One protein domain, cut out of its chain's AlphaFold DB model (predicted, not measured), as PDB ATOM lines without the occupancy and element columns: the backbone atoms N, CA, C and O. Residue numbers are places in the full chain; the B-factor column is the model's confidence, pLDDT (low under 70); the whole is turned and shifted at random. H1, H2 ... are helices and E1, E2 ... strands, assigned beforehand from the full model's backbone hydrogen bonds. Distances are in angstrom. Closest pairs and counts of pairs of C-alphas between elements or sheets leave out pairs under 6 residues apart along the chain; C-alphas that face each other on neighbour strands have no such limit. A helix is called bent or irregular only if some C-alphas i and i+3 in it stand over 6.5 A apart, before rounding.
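AT A GLANCE: This is residues 19 to 58 of the 58 residues of the protein "Hva1_TUDOR domain-containing protein" of Penicillium italicum (UniProt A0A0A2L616). What shape do these atoms make? A thin, bent ribbon of three strands has a short helix, H1, at one end and the tip of the hairpin of E1 and E2 at the other; the long strand E2 bends between two staggered pairings, with E1 beside its first part and E3 beside its last. Residues 23 to 28, at the hairpin's tip, stick out. What is it made of? The printed part has 40 residues with three named strands and one named helix in the order E1, E2, H1, E3; the sheet runs E1, E2, E3, antiparallel, and the class is mixed, helices and strands. How spread out is it? It is loose, with a radius of gyration of the C-alphas of 11.4 A, and elongated, spanning 33 by 18 by 12 A.

IN THESE COORDINATES: Where are the strands? E2 is residues 27 to 37, 24.8 A from first to last C-alpha, starting at (-3.427, 8.232, 28.458). E1 is residues 19 to 24, 16.6 A long, with C-alpha 19 at (7.475, -2.355, 34.288). E3 is residues 53 to 57, 13.8 A long, and ends with C-alpha 57 at (11.852, 2.515, 27.171). Where is the helix? H1 is residues 40 to 45, 8.7 A from first to last C-alpha.

HOW THE PARTS SIT: How do the strands pair? E2, the inner strand, bends by 83 degrees at residue 34 and has staggered pairing: with E1 over residues 27 to 32 and with E3 over residues 32 to 37. E1 and E2 form a hairpin, antiparallel at 134 degrees, with N 22 and O 29 at 2.8 A and N 29 and O 22 at 2.9 A, within hydrogen-bond range. E2 and E3 are antiparallel at 115 degrees, with N 37 and O 53 at 2.8 A and N 34 and O 55 at 3.0 A, within that range. How near are the edge strands to each other? The closest C-alphas of E1 and E3, those of Val 20 and Arg 56, are 7.8 A apart. Where does H1 stand? It is only just on the sheet, with 5 pairs of C-alphas within 10 A, and only grazes it with residues 42 to 44. The closest C-alphas of H1 and E2, those of Ala 43 and Ile 37, are 6.2 A apart. Each O i to N i+4 pair in H1 is within hydrogen-bond range.

THE WHOLE: How large is it? The two C-alphas farthest apart, those of Gly 26 and Gln 41, are 34.2 A apart, and the sheet is strongly twisted. Is it continuous? The printed part has no cut; the links E1 to E2 and E2 to H1 are tight, and H1 to E3 is short, with 7 residues. How confident is the model? The mean pLDDT of the printed part is 96.7, and no printed residue is under 70.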
ATOM      1  N   TYR A  19       8.534  -3.103  34.956       97.81
ATOM      2  CA  TYR A  19       7.475  -2.355  34.288       97.81
ATOM      3  C   TYR A  19       6.953  -1.242  35.197       97.81
ATOM      4  O   TYR A  19       6.447  -1.503  36.290       97.81
ATOM      5  N   VAL A  20       7.016   0.005  34.729       97.75
ATOM      6  CA  VAL A  20       6.515   1.177  35.455       97.75
ATOM      7  C   VAL A  20       5.493   1.933  34.625       97.75
ATOM      8  O   VAL A  20       5.563   1.990  33.397       97.75
ATOM      9  N   TRP A  21       4.543   2.571  35.305       97.62
ATOM     10  CA  TRP A  21       3.528   3.382  34.650       97.62
ATOM     11  C   TRP A  21       3.151   4.599  35.487       97.62
ATOM     12  O   TRP A  21       3.163   4.588  36.719       97.62
ATOM     13  N   THR A  22       2.752   5.661  34.799       97.38
ATOM     14  CA  THR A  22       2.082   6.802  35.408       97.38
ATOM     15  C   THR A  22       0.918   7.244  34.539       97.38
ATOM     16  O   THR A  22       1.023   7.354  33.315       97.38
ATOM     17  N   ARG A  23      -0.230   7.468  35.174       97.06
ATOM     18  CA  ARG A  23      -1.442   7.888  34.476       97.06
ATOM     19  C   ARG A  23      -1.414   9.390  34.253       97.06
ATOM     20  O   ARG A  23      -1.122  10.157  35.167       97.06
ATOM     21  N   ILE A  24      -1.811   9.794  33.055       96.75
ATOM     22  CA  ILE A  24      -2.048  11.187  32.689       96.75
ATOM     23  C   ILE A  24      -3.492  11.343  32.203       96.75
ATOM     24  O   ILE A  24      -4.212  10.366  31.970       96.75
ATOM     25  N   ARG A  25      -3.970  12.580  32.067       97.56
ATOM     26  CA  ARG A  25      -5.295  12.810  31.483       97.56
ATOM     27  C   ARG A  25      -5.268  12.385  30.012       97.56
ATOM     28  O   ARG A  25      -4.551  12.983  29.223       97.56
ATOM     29  N   GLY A  26      -6.078  11.386  29.662       97.06
ATOM     30  CA  GLY A  26      -6.199  10.895  28.285       97.06
ATOM     31  C   GLY A  26      -5.165   9.845  27.870       97.06
ATOM     32  O   GLY A  26      -5.114   9.515  26.693       97.06
ATOM     33  N   GLY A  27      -4.369   9.298  28.796       96.75
ATOM     34  CA  GLY A  27      -3.427   8.232  28.458       96.75
ATOM     35  C   GLY A  27      -2.581   7.749  29.629       96.75
ATOM     36  O   GLY A  27      -2.819   8.098  30.790       96.75
ATOM     37  N   THR A  28      -1.560   6.969  29.291       97.12
ATOM     38  CA  THR A  28      -0.592   6.420  30.237       97.12
ATOM     39  C   THR A  28       0.804   6.575  29.663       97.12
ATOM     40  O   THR A  28       1.039   6.389  28.474       97.12
ATOM     41  N   HIS A  29       1.733   6.945  30.529       97.12
ATOM     42  CA  HIS A  29       3.156   6.867  30.269       97.12
ATOM     43  C   HIS A  29       3.667   5.588  30.916       97.12
ATOM     44  O   HIS A  29       3.757   5.523  32.140       97.12
ATOM     45  N   GLU A  30       3.983   4.592  30.104       97.25
ATOM     46  CA  GLU A  30       4.413   3.269  30.552       97.25
ATOM     47  C   GLU A  30       5.662   2.807  29.805       97.25
ATOM     48  O   GLU A  30       6.085   3.464  28.851       97.25
ATOM     49  N   GLY A  31       6.306   1.762  30.319       98.31
ATOM     50  CA  GLY A  31       7.531   1.203  29.760       98.31
ATOM     51  C   GLY A  31       8.348   0.435  30.796       98.31
ATOM     52  O   GLY A  31       8.021   0.438  31.987       98.31
ATOM     53  N   HIS A  32       9.430  -0.195  30.347       98.50
ATOM     54  CA  HIS A  32      10.373  -0.883  31.231       98.50
ATOM     55  C   HIS A  32      11.496   0.059  31.657       98.50
ATOM     56  O   HIS A  32      11.995   0.842  30.844       98.50
ATOM     57  N   VAL A  33      11.903  -0.017  32.925       98.19
ATOM     58  CA  VAL A  33      12.968   0.818  33.484       98.19
ATOM     59  C   VAL A  33      14.281   0.550  32.763       98.19
ATOM     60  O   VAL A  33      14.798  -0.566  32.772       98.19
ATOM     61  N   GLU A  34      14.852   1.599  32.185       97.81
ATOM     62  CA  GLU A  34      16.153   1.527  31.529       97.81
ATOM     63  C   GLU A  34      17.278   1.920  32.486       97.81
ATOM     64  O   GLU A  34      18.298   1.231  32.544       97.81
ATOM     65  N   GLU A  35      17.086   3.000  33.245       96.69
ATOM     66  CA  GLU A  35      18.080   3.554  34.160       96.69
ATOM     67  C   GLU A  35      17.410   4.180  35.393       96.69
ATOM     68  O   GLU A  35      16.342   4.795  35.316       96.69
ATOM     69  N   ILE A  36      18.073   4.041  36.543       96.94
ATOM     70  CA  ILE A  36      17.717   4.709  37.796       96.94
ATOM     71  C   ILE A  36      18.824   5.714  38.103       96.94
ATOM     72  O   ILE A  36      19.958   5.342  38.394       96.94
ATOM     73  N   ILE A  37      18.487   6.996  38.026       96.94
ATOM     74  CA  ILE A  37      19.407   8.119  38.190       96.94
ATOM     75  C   ILE A  37      19.304   8.590  39.639       96.94
ATOM     76  O   ILE A  37      18.305   9.203  40.024       96.94
ATOM     77  N   ILE A  38      20.318   8.274  40.445       95.50
ATOM     78  CA  ILE A  38      20.324   8.522  41.897       95.50
ATOM     79  C   ILE A  38      21.196   9.706  42.312       95.50
ATOM     80  O   ILE A  38      20.930  10.318  43.345       95.50
ATOM     81  N   ASP A  39      22.223  10.035  41.531       95.00
ATOM     82  CA  ASP A  39      23.193  11.071  41.864       95.00
ATOM     83  C   ASP A  39      23.053  12.309  40.971       95.00
ATOM     84  O   ASP A  39      22.487  12.283  39.875       95.00
ATOM     85  N   GLN A  40      23.558  13.426  41.491       96.81
ATOM     86  CA  GLN A  40      23.424  14.735  40.868       96.81
ATOM     87  C   GLN A  40      24.258  14.864  39.583       96.81
ATOM     88  O   GLN A  40      23.795  15.493  38.636       96.81
ATOM     89  N   GLN A  41      25.439  14.236  39.526       96.94
ATOM     90  CA  GLN A  41      26.312  14.286  38.351       96.94
ATOM     91  C   GLN A  41      25.627  13.628  37.154       96.94
ATOM     92  O   GLN A  41      25.500  14.234  36.092       96.94
ATOM     93  N   ARG A  42      25.102  12.413  37.343       95.88
ATOM     94  CA  ARG A  42      24.390  11.706  36.282       95.88
ATOM     95  C   ARG A  42      23.114  12.432  35.871       95.88
ATOM     96  O   ARG A  42      22.788  12.451  34.687       95.88
ATOM     97  N   ALA A  43      22.406  13.045  36.824       97.31
ATOM     98  CA  ALA A  43      21.230  13.858  36.529       97.31
ATOM     99  C   ALA A  43      21.565  15.043  35.607       97.31
ATOM    100  O   ALA A  43      20.825  15.297  34.656       97.31
ATOM    101  N   GLU A  44      22.691  15.718  35.842       98.00
ATOM    102  CA  GLU A  44      23.189  16.800  34.986       98.00
ATOM    103  C   GLU A  44      23.575  16.298  33.591       98.00
ATOM    104  O   GLU A  44      23.127  16.881  32.602       98.00
ATOM    105  N   ASP A  45      24.302  15.178  33.500       98.19
ATOM    106  CA  ASP A  45      24.737  14.587  32.227       98.19
ATOM    107  C   ASP A  45      23.558  14.221  31.308       98.19
ATOM    108  O   ASP A  45      23.644  14.366  30.087       98.19
ATOM    109  N   VAL A  46      22.443  13.750  31.883       97.00
ATOM    110  CA  VAL A  46      21.229  13.366  31.133       97.00
ATOM    111  C   VAL A  46      20.152  14.457  31.114       97.00
ATOM    112  O   VAL A  46      19.053  14.241  30.602       97.00
ATOM    113  N   GLY A  47      20.449  15.639  31.661       97.81
ATOM    114  CA  GLY A  47      19.576  16.814  31.598       97.81
ATOM    115  C   GLY A  47      18.298  16.730  32.441       97.81
ATOM    116  O   GLY A  47      17.305  17.387  32.117       97.81
ATOM    117  N   VAL A  48      18.293  15.951  33.526       97.69
ATOM    118  CA  VAL A  48      17.177  15.872  34.483       97.69
ATOM    119  C   VAL A  48      17.527  16.564  35.802       97.69
ATOM    120  O   VAL A  48      18.684  16.795  36.131       97.69
ATOM    121  N   LYS A  49      16.511  16.930  36.584       97.06
ATOM    122  CA  LYS A  49      16.686  17.622  37.872       97.06
ATOM    123  C   LYS A  49      16.100  16.806  39.014       97.06
ATOM    124  O   LYS A  49      15.120  16.091  38.803       97.06
ATOM    125  N   ASN A  50      16.622  17.018  40.222       95.81
ATOM    126  CA  ASN A  50      16.125  16.454  41.482       95.81
ATOM    127  C   ASN A  50      16.078  14.915  41.466       95.81
ATOM    128  O   ASN A  50      14.979  14.349  41.407       95.81
ATOM    129  N   PRO A  51      17.238  14.231  41.476       95.75
ATOM    130  CA  PRO A  51      17.262  12.791  41.692       95.75
ATOM    131  C   PRO A  51      16.607  12.421  43.046       95.75
ATOM    132  O   PRO A  51      16.632  13.235  43.977       95.75
ATOM    133  N   PRO A  52      16.003  11.223  43.173       96.31
ATOM    134  CA  PRO A  52      16.020  10.137  42.192       96.31
ATOM    135  C   PRO A  52      15.073  10.344  40.992       96.31
ATOM    136  O   PRO A  52      13.969  10.883  41.121       96.31
ATOM    137  N   LYS A  53      15.499   9.881  39.807       97.06
ATOM    138  CA  LYS A  53      14.698   9.812  38.570       97.06
ATOM    139  C   LYS A  53      14.785   8.431  37.929       97.06
ATOM    140  O   LYS A  53      15.793   7.751  38.048       97.06
ATOM    141  N   VAL A  54      13.723   8.041  37.230       97.38
ATOM    142  CA  VAL A  54      13.617   6.746  36.544       97.38
ATOM    143  C   VAL A  54      13.349   7.002  35.064       97.38
ATOM    144  O   VAL A  54      12.346   7.643  34.725       97.38
ATOM    145  N   SER A  55      14.241   6.534  34.191       96.62
ATOM    146  CA  SER A  55      14.029   6.522  32.740       96.62
ATOM    147  C   SER A  55      13.397   5.194  32.310       96.62
ATOM    148  O   SER A  55      13.547   4.169  32.978       96.62
ATOM    149  N   ARG A  56      12.648   5.212  31.204       96.56
ATOM    150  CA  ARG A  56      11.952   4.033  30.679       96.56
ATOM    151  C   ARG A  56      12.001   3.995  29.156       96.56
ATOM    152  O   ARG A  56      11.914   5.052  28.528       96.56
ATOM    153  N   ILE A  57      12.055   2.789  28.600       93.31
ATOM    154  CA  ILE A  57      11.852   2.515  27.171       93.31
ATOM    155  C   ILE A  57      10.412   2.030  26.974       93.31
ATOM    156  O   ILE A  57       9.903   1.269  27.801       93.31
ATOM    157  N   ILE A  58       9.773   2.507  25.900       84.69
ATOM    158  CA  ILE A  58       8.411   2.136  25.476       84.69
ATOM    159  C   ILE A  58       8.470   0.878  24.613       84.69
ATOM    160  O   ILE A  58       9.322   0.853  23.697       84.69
TER     161      ILE A  58